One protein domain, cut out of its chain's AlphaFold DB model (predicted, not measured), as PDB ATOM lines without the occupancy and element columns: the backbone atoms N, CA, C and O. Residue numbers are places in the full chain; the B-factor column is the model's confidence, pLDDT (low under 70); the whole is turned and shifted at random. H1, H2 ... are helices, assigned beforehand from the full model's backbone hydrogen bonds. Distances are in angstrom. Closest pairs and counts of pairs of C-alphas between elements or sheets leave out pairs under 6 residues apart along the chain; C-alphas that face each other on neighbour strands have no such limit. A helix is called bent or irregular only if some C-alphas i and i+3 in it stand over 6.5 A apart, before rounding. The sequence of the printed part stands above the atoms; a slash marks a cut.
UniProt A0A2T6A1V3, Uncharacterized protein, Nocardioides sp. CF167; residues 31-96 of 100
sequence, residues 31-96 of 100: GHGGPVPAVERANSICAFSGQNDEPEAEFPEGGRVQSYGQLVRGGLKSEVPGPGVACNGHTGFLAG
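What this domain is: This is residues 31 to 96 of the 100 residues of an uncharacterized protein of Nocardioides sp. CF167 (UniProt A0A2T6A1V3). Expect little regular structure: a flat, winding chain of loops with four short helices spaced along it, and a long loop, residues 49 to 67, reaching to one end of the longest axis while the stretch after H4 lies towards the other. The 66 printed residues hold H1, H2, H3 and H4 in that order, 18 residues in all, with no named strand; the class is all helix. It is only just loose, close to compact, with a radius of gyration of the C-alphas of 13.4 A and spans of 35 by 33 by 17 A.

Where its parts are: Find C-alpha 38 at (38.550, 31.909, 18.880), where H1, residues 38 to 41, begins. H2 is residues 45 to 48, only just irregular, with C-alphas 45 and 48 6.7 A apart. H3, residues 68 to 73, runs 8.7 A. H4, residues 83 to 86, ends at C-alpha 86, (29.247, 18.508, 19.593).

How they stand to each other: H1 and H2 are close but not clearly touching, closest at the C-alphas of Ala 38 and Ala 47, 5.4 A. So are H2 and H4, at Cys 46 and Pro 83, 6.8 A between C-alphas. H3 is apart from H1 and H2. In H3 every O i to N i+4 pair is within hydrogen-bond range; H1, H2 and H4 are too short for such a pair.

The domain as a whole: The C-alphas farthest apart are those of Glu 58 and His 90, 36.3 A. The printed part has no cut, and the link from H2 to H3 is long. Look for pLDDT under 70 at residues 31 to 52, 60, 62 to 66 and 93 to 96.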
ATOM      1  N   GLY A  31      32.135  38.067  26.188       54.41
ATOM      2  CA  GLY A  31      31.223  38.704  27.153       54.41
ATOM      3  C   GLY A  31      31.860  39.692  28.152       54.41
ATOM      4  O   GLY A  31      31.278  39.959  29.201       54.41
ATOM      5  N   HIS A  32      33.071  40.187  27.877       57.25
ATOM      6  CA  HIS A  32      33.773  41.274  28.555       57.25
ATOM      7  C   HIS A  32      34.242  42.385  27.584       57.25
ATOM      8  O   HIS A  32      35.058  43.219  27.978       57.25
ATOM      9  N   GLY A  33      33.768  42.408  26.332       62.09
ATOM     10  CA  GLY A  33      34.061  43.456  25.343       62.09
ATOM     11  C   GLY A  33      35.473  43.416  24.743       62.09
ATOM     12  O   GLY A  33      35.884  44.359  24.070       62.09
ATOM     13  N   GLY A  34      36.246  42.359  25.001       64.00
ATOM     14  CA  GLY A  34      37.550  42.129  24.373       64.00
ATOM     15  C   GLY A  34      37.435  41.193  23.169       64.00
ATOM     16  O   GLY A  34      36.454  40.470  23.081       64.00
ATOM     17  N   PRO A  35      38.425  41.127  22.267       65.12
ATOM     18  CA  PRO A  35      38.378  40.201  21.134       65.12
ATOM     19  C   PRO A  35      38.247  38.747  21.617       65.12
ATOM     20  O   PRO A  35      38.904  38.355  22.592       65.12
ATOM     21  N   VAL A  36      37.427  37.931  20.950       61.69
ATOM     22  CA  VAL A  36      37.436  36.481  21.154       61.69
ATOM     23  C   VAL A  36      38.615  35.914  20.367       61.69
ATOM     24  O   VAL A  36      38.610  35.957  19.140       61.69
ATOM     25  N   PRO A  37      39.618  35.310  21.031       60.66
ATOM     26  CA  PRO A  37      40.762  34.705  20.351       60.66
ATOM     27  C   PRO A  37      40.400  33.385  19.635       60.66
ATOM     28  O   PRO A  37      41.265  32.539  19.389       60.66
ATOM     29  N   ALA A  38      39.104  33.139  19.420       61.97
ATOM     30  CA  ALA A  38      38.550  31.909  18.880       61.97
ATOM     31  C   ALA A  38      39.042  31.690  17.459       61.97
ATOM     32  O   ALA A  38      39.546  30.611  17.153       61.97
ATOM     33  N   VAL A  39      38.975  32.735  16.637       58.69
ATOM     34  CA  VAL A  39      39.402  32.690  15.242       58.69
ATOM     35  C   VAL A  39      40.893  32.375  15.094       58.69
ATOM     36  O   VAL A  39      41.266  31.693  14.144       58.69
ATOM     37  N   GLU A  40      41.757  32.777  16.039       62.94
ATOM     38  CA  GLU A  40      43.189  32.460  15.955       62.94
ATOM     39  C   GLU A  40      43.597  31.161  16.663       62.94
ATOM     40  O   GLU A  40      44.660  30.614  16.357       62.94
ATOM     41  N   ARG A  41      42.834  30.680  17.656       61.16
ATOM     42  CA  ARG A  41      43.299  29.597  18.551       61.16
ATOM     43  C   ARG A  41      42.295  28.490  18.854       61.16
ATOM     44  O   ARG A  41      42.710  27.454  19.382       61.16
ATOM     45  N   ALA A  42      41.013  28.654  18.553       62.38
ATOM     46  CA  ALA A  42      40.000  27.659  18.870       62.38
ATOM     47  C   ALA A  42      39.595  26.853  17.631       62.38
ATOM     48  O   ALA A  42      38.956  27.347  16.715       62.38
ATOM     49  N   ASN A  43      39.880  25.550  17.655       65.44
ATOM     50  CA  ASN A  43      39.320  24.588  16.701       65.44
ATOM     51  C   ASN A  43      37.914  24.147  17.148       65.44
ATOM     52  O   ASN A  43      37.623  22.955  17.164       65.44
ATOM     53  N   SER A  44      37.059  25.056  17.625       64.44
ATOM     54  CA  SER A  44      35.690  24.710  18.015       64.44
ATOM     55  C   SER A  44      34.695  25.778  17.585       64.44
ATOM     56  O   SER A  44      34.871  26.960  17.855       64.44
ATOM     57  N   ILE A  45      33.598  25.357  16.954       64.81
ATOM     58  CA  ILE A  45      32.525  26.275  16.530       64.81
ATOM     59  C   ILE A  45      31.796  26.903  17.731       64.81
ATOM     60  O   ILE A  45      31.206  27.969  17.639       64.81
ATOM     61  N   CYS A  46      31.885  26.265  18.901       61.91
ATOM     62  CA  CYS A  46      31.346  26.788  20.158       61.91
ATOM     63  C   CYS A  46      32.339  27.670  20.921       61.91
ATOM     64  O   CYS A  46      32.068  28.019  22.074       61.91
ATOM     65  N   ALA A  47      33.465  28.047  20.311       63.75
ATOM     66  CA  ALA A  47      34.350  29.069  20.860       63.75
ATOM     67  C   ALA A  47      33.619  30.412  21.079       63.75
ATOM     68  O   ALA A  47      33.936  31.138  22.015       63.75
ATOM     69  N   PHE A  48      32.551  30.620  20.307       58.88
ATOM     70  CA  PHE A  48      31.607  31.731  20.329       58.88
ATOM     71  C   PHE A  48      30.498  31.582  21.390       58.88
ATOM     72  O   PHE A  48      29.683  32.479  21.565       58.88
ATOM     73  N   SER A  49      30.398  30.449  22.106       58.59
ATOM     74  CA  SER A  49      29.282  30.196  23.049       58.59
ATOM     75  C   SER A  49      29.355  31.011  24.351       58.59
ATOM     76  O   SER A  49      28.652  30.728  25.327       58.59
ATOM     77  N   GLY A  50      30.230  32.009  24.390       61.03
ATOM     78  CA  GLY A  50      30.492  32.826  25.555       61.03
ATOM     79  C   GLY A  50      29.739  34.138  25.487       61.03
ATOM     80  O   GLY A  50      30.261  35.060  24.892       61.03
ATOM     81  N   GLN A  51      28.605  34.199  26.196       61.28
ATOM     82  CA  GLN A  51      28.057  35.404  26.838       61.28
ATOM     83  C   GLN A  51      27.871  36.612  25.895       61.28
ATOM     84  O   GLN A  51      28.849  37.250  25.543       61.28
ATOM     85  N   ASN A  52      26.614  36.970  25.581       68.06
ATOM     86  CA  ASN A  52      26.300  38.212  24.854       68.06
ATOM     87  C   ASN A  52      27.094  39.395  25.421       68.06
ATOM     88  O   ASN A  52      27.268  39.471  26.641       68.06
ATOM     89  N   ASP A  53      27.500  40.309  24.545       70.44
ATOM     90  CA  ASP A  53      28.258  41.515  24.903       70.44
ATOM     91  C   ASP A  53      27.526  42.371  25.932       70.44
ATOM     92  O   ASP A  53      28.128  42.913  26.859       70.44
ATOM     93  N   GLU A  54      26.203  42.416  25.804       72.38
ATOM     94  CA  GLU A  54      25.302  43.153  26.678       72.38
ATOM     95  C   GLU A  54      24.260  42.190  27.261       72.38
ATOM     96  O   GLU A  54      23.087  42.222  26.899       72.38
ATOM     97  N   PRO A  55      24.639  41.290  28.183       72.00
ATOM     98  CA  PRO A  55      23.748  40.219  28.631       72.00
ATOM     99  C   PRO A  55      22.551  40.715  29.454       72.00
ATOM    100  O   PRO A  55      21.620  39.947  29.702       72.00
ATOM    101  N   GLU A  56      22.600  41.976  29.879       81.19
ATOM    102  CA  GLU A  56      21.560  42.694  30.617       81.19
ATOM    103  C   GLU A  56      20.710  43.612  29.722       81.19
ATOM    104  O   GLU A  56      19.759  44.206  30.225       81.19
ATOM    105  N   ALA A  57      21.023  43.737  28.423       81.50
ATOM    106  CA  ALA A  57      20.204  44.510  27.493       81.50
ATOM    107  C   ALA A  57      18.791  43.914  27.352       81.50
ATOM    108  O   ALA A  57      18.501  42.790  27.781       81.50
ATOM    109  N   GLU A  58      17.885  44.680  26.753       82.88
ATOM    110  CA  GLU A  58      16.566  44.164  26.400       82.88
ATOM    111  C   GLU A  58      16.662  43.260  25.159       82.88
ATOM    112  O   GLU A  58      17.653  43.266  24.430       82.88
ATOM    113  N   PHE A  59      15.651  42.423  24.937       72.31
ATOM    114  CA  PHE A  59      15.563  41.619  23.719       72.31
ATOM    115  C   PHE A  59      15.477  42.538  22.479       72.31
ATOM    116  O   PHE A  59      14.702  43.497  22.525       72.31
ATOM    117  N   PRO A  60      16.134  42.210  21.347       69.00
ATOM    118  CA  PRO A  60      16.839  40.956  21.039       69.00
ATOM    119  C   PRO A  60      18.332  40.892  21.395       69.00
ATOM    120  O   PRO A  60      18.909  39.810  21.297       69.00
ATOM    121  N   GLU A  61      18.962  41.998  21.777       70.12
ATOM    122  CA  GLU A  61      20.413  42.085  21.993       70.12
ATOM    123  C   GLU A  61      20.845  41.433  23.316       70.12
ATOM    124  O   GLU A  61      21.927  40.846  23.428       70.12
ATOM    125  N   GLY A  62      19.976  41.499  24.320       68.81
ATOM    126  CA  GLY A  62      20.239  40.958  25.642       68.81
ATOM    127  C   GLY A  62      19.927  39.482  25.839       68.81
ATOM    128  O   GLY A  62      19.506  38.745  24.947       68.81
ATOM    129  N   GLY A  63      20.124  39.041  27.081       68.69
ATOM    130  CA  GLY A  63      19.944  37.657  27.491       68.69
ATOM    131  C   GLY A  63      21.258  36.886  27.570       68.69
ATOM    132  O   GLY A  63      22.257  37.169  26.917       68.69
ATOM    133  N   ARG A  64      21.274  35.868  28.430       66.75
ATOM    134  CA  ARG A  64      22.407  34.946  28.527       66.75
ATOM    135  C   ARG A  64      22.081  33.741  27.663       66.75
ATOM    136  O   ARG A  64      21.269  32.903  28.066       66.75
ATOM    137  N   VAL A  65      22.705  33.651  26.491       61.53
ATOM    138  CA  VAL A  65      22.703  32.411  25.706       61.53
ATOM    139  C   VAL A  65      23.140  31.248  26.598       61.53
ATOM    140  O   VAL A  65      24.065  31.361  27.407       61.53
ATOM    141  N   GLN A  66      22.392  30.148  26.523       59.41
ATOM    142  CA  GLN A  66      22.559  29.002  27.411       59.41
ATOM    143  C   GLN A  66      23.935  28.369  27.192       59.41
ATOM    144  O   GLN A  66      24.164  27.675  26.205       59.41
ATOM    145  N   SER A  67      24.854  28.581  28.134       73.06
ATOM    146  CA  SER A  67      26.108  27.834  28.152       73.06
ATOM    147  C   SER A  67      25.843  26.392  28.590       73.06
ATOM    148  O   SER A  67      24.968  26.131  29.419       73.06
ATOM    149  N   TYR A  68      26.634  25.436  28.093       74.81
ATOM    150  CA  TYR A  68      26.533  24.019  28.485       74.81
ATOM    151  C   TYR A  68      26.554  23.807  30.013       74.81
ATOM    152  O   TYR A  68      25.930  22.881  30.529       74.81
ATOM    153  N   GLY A  69      27.207  24.701  30.764       74.81
ATOM    154  CA  GLY A  69      27.198  24.681  32.228       74.81
ATOM    155  C   GLY A  69      25.799  24.803  32.847       74.81
ATOM    156  O   GLY A  69      25.551  24.191  33.887       74.81
ATOM    157  N   GLN A  70      24.867  25.522  32.212       78.19
ATOM    158  CA  GLN A  70      23.471  25.604  32.665       78.19
ATOM    159  C   GLN A  70      22.762  24.252  32.532       78.19
ATOM    160  O   GLN A  70      22.081  23.828  33.462       78.19
ATOM    161  N   LEU A  71      22.999  23.527  31.434       77.81
ATOM    162  CA  LEU A  71      22.439  22.191  31.206       77.81
ATOM    163  C   LEU A  71      23.000  21.174  32.208       77.81
ATOM    164  O   LEU A  71      22.248  20.401  32.795       77.81
ATOM    165  N   VAL A  72      24.308  21.224  32.482       80.81
ATOM    166  CA  VAL A  72      24.943  20.382  33.512       80.81
ATOM    167  C   VAL A  72      24.362  20.667  34.896       80.81
ATOM    168  O   VAL A  72      24.048  19.733  35.630       80.81
ATOM    169  N   ARG A  73      24.184  21.943  35.250       79.69
ATOM    170  CA  ARG A  73      23.571  22.351  36.522       79.69
ATOM    171  C   ARG A  73      22.097  21.942  36.616       79.69
ATOM    172  O   ARG A  73      21.631  21.658  37.712       79.69
ATOM    173  N   GLY A  74      21.402  21.864  35.483       86.75
ATOM    174  CA  GLY A  74      20.058  21.296  35.354       86.75
ATOM    175  C   GLY A  74      20.003  19.763  35.342       86.75
ATOM    176  O   GLY A  74      18.921  19.209  35.199       86.75
ATOM    177  N   GLY A  75      21.138  19.067  35.482       86.88
ATOM    178  CA  GLY A  75      21.200  17.601  35.513       86.88
ATOM    179  C   GLY A  75      21.258  16.926  34.140       86.88
ATOM    180  O   GLY A  75      21.375  15.709  34.070       86.88
ATOM    181  N   LEU A  76      21.282  17.687  33.047       86.94
ATOM    182  CA  LEU A  76      21.174  17.176  31.674       86.94
ATOM    183  C   LEU A  76      22.520  16.742  31.070       86.94
ATOM    184  O   LEU A  76      22.638  16.559  29.860       86.94
ATOM    185  N   LYS A  77      23.568  16.573  31.886       83.06
ATOM    186  CA  LYS A  77      24.931  16.266  31.408       83.06
ATOM    187  C   LYS A  77      25.003  14.988  30.563       83.06
ATOM    188  O   LYS A  77      25.850  14.893  29.682       83.06
ATOM    189  N   SER A  78      24.167  13.997  30.862       87.81
ATOM    190  CA  SER A  78      24.101  12.728  30.127       87.81
ATOM    191  C   SER A  78      23.211  12.781  28.887       87.81
ATOM    192  O   SER A  78      23.270  11.868  28.072       87.81
ATOM    193  N   GLU A  79      22.379  13.811  28.759       88.00
ATOM    194  CA  GLU A  79      21.362  13.917  27.709       88.00
ATOM    195  C   GLU A  79      21.813  14.826  26.569       88.00
ATOM    196  O   GLU A  79      21.439  14.610  25.418       88.00
ATOM    197  N   VAL A  80      22.652  15.819  26.873       82.38
ATOM    198  CA  VAL A  80      23.184  16.746  25.875       82.38
ATOM    199  C   VAL A  80      24.665  16.475  25.597       82.38
ATOM    200  O   VAL A  80      25.472  16.412  26.531       82.38
ATOM    201  N   PRO A  81      25.074  16.324  24.323       78.19
ATOM    202  CA  PRO A  81      26.476  16.136  23.986       78.19
ATOM    203  C   PRO A  81      27.272  17.381  24.384       78.19
ATOM    204  O   PRO A  81      26.950  18.504  23.996       78.19
ATOM    205  N   GLY A  82      28.327  17.176  25.172       77.38
ATOM    206  CA  GLY A  82      29.172  18.274  25.628       77.38
ATOM    207  C   GLY A  82      29.898  18.986  24.477       77.38
ATOM    208  O   GLY A  82      30.076  18.403  23.406       77.38
ATOM    209  N   PRO A  83      30.403  20.215  24.696       73.19
ATOM    210  CA  PRO A  83      31.039  21.016  23.647       73.19
ATOM    211  C   PRO A  83      32.242  20.325  22.993       73.19
ATOM    212  O   PRO A  83      32.465  20.469  21.797       73.19
ATOM    213  N   GLY A  84      32.986  19.516  23.755       71.62
ATOM    214  CA  GLY A  84      34.110  18.728  23.239       71.62
ATOM    215  C   GLY A  84      33.711  17.566  22.321       71.62
ATOM    216  O   GLY A  84      34.583  16.986  21.682       71.62
ATOM    217  N   VAL A  85      32.419  17.233  22.255       78.62
ATOM    218  CA  VAL A  85      31.846  16.270  21.308       78.62
ATOM    219  C   VAL A  85      31.090  17.017  20.222       78.62
ATOM    220  O   VAL A  85      31.434  16.881  19.060       78.62
ATOM    221  N   ALA A  86      30.106  17.845  20.574       76.56
ATOM    222  CA  ALA A  86      29.247  18.508  19.593       76.56
ATOM    223  C   ALA A  86      29.996  19.536  18.729       76.56
ATOM    224  O   ALA A  86      29.753  19.630  17.528       76.56
ATOM    225  N   CYS A  87      30.927  20.277  19.332       71.19
ATOM    226  CA  CYS A  87      31.543  21.457  18.730       71.19
ATOM    227  C   CYS A  87      33.025  21.283  18.395       71.19
ATOM    228  O   CYS A  87      33.694  22.264  18.075       71.19
ATOM    229  N   ASN A  88      33.562  20.074  18.527       75.38
ATOM    230  CA  ASN A  88      34.963  19.790  18.244       75.38
ATOM    231  C   ASN A  88      35.244  19.959  16.744       75.38
ATOM    232  O   ASN A  88      34.552  19.367  15.926       75.38
ATOM    233  N   GLY A  89      36.257  20.733  16.369       72.19
ATOM    234  CA  GLY A  89      36.598  20.997  14.968       72.19
ATOM    235  C   GLY A  89      37.163  19.794  14.215       72.19
ATOM    236  O   GLY A  89      37.210  19.819  12.991       72.19
ATOM    237  N   HIS A  90      37.556  18.731  14.919       73.06
ATOM    238  CA  HIS A  90      38.068  17.494  14.325       73.06
ATOM    239  C   HIS A  90      37.060  16.344  14.356       73.06
ATOM    240  O   HIS A  90      37.101  15.481  13.485       73.06
ATOM    241  N   THR A  91      36.175  16.303  15.358       75.81
ATOM    242  CA  THR A  91      35.266  15.159  15.580       75.81
ATOM    243  C   THR A  91      33.806  15.536  15.814       75.81
ATOM    244  O   THR A  91      32.983  14.653  16.042       75.81
ATOM    245  N   GLY A  92      33.479  16.826  15.851       70.75
ATOM    246  CA  GLY A  92      32.126  17.311  16.092       70.75
ATOM    247  C   GLY A  92      31.238  17.259  14.862       70.75
ATOM    248  O   GLY A  92      31.689  16.984  13.756       70.75
ATOM    249  N   PHE A  93      29.951  17.542  15.053       66.94
ATOM    250  CA  PHE A  93      28.953  17.458  13.979       66.94
ATOM    251  C   PHE A  93      29.266  18.394  12.796       66.94
ATOM    252  O   PHE A  93      28.892  18.108  11.666       66.94
ATOM    253  N   LEU A  94      29.994  19.486  13.058       61.41
ATOM    254  CA  LEU A  94      30.459  20.446  12.053       61.41
ATOM    255  C   LEU A  94      31.961  20.303  11.722       61.41
ATOM    256  O   LEU A  94      32.534  21.185  11.082       61.41
ATOM    257  N   ALA A  95      32.612  19.212  12.154       62.53
ATOM    258  CA  ALA A  95      33.991  18.888  11.788       62.53
ATOM    259  C   ALA A  95      34.050  18.525  10.300       62.53
ATOM    260  O   ALA A  95      33.835  17.387   9.894       62.53
ATOM    261  N   GLY A  96      34.265  19.537   9.475       57.66
ATOM    262  CA  GLY A  96      34.190  19.438   8.020       57.66
ATOM    263  C   GLY A  96      34.049  20.793   7.341       57.66
ATOM    264  O   GLY A  96      34.303  20.881   6.146       57.66
TER     265      GLY A  96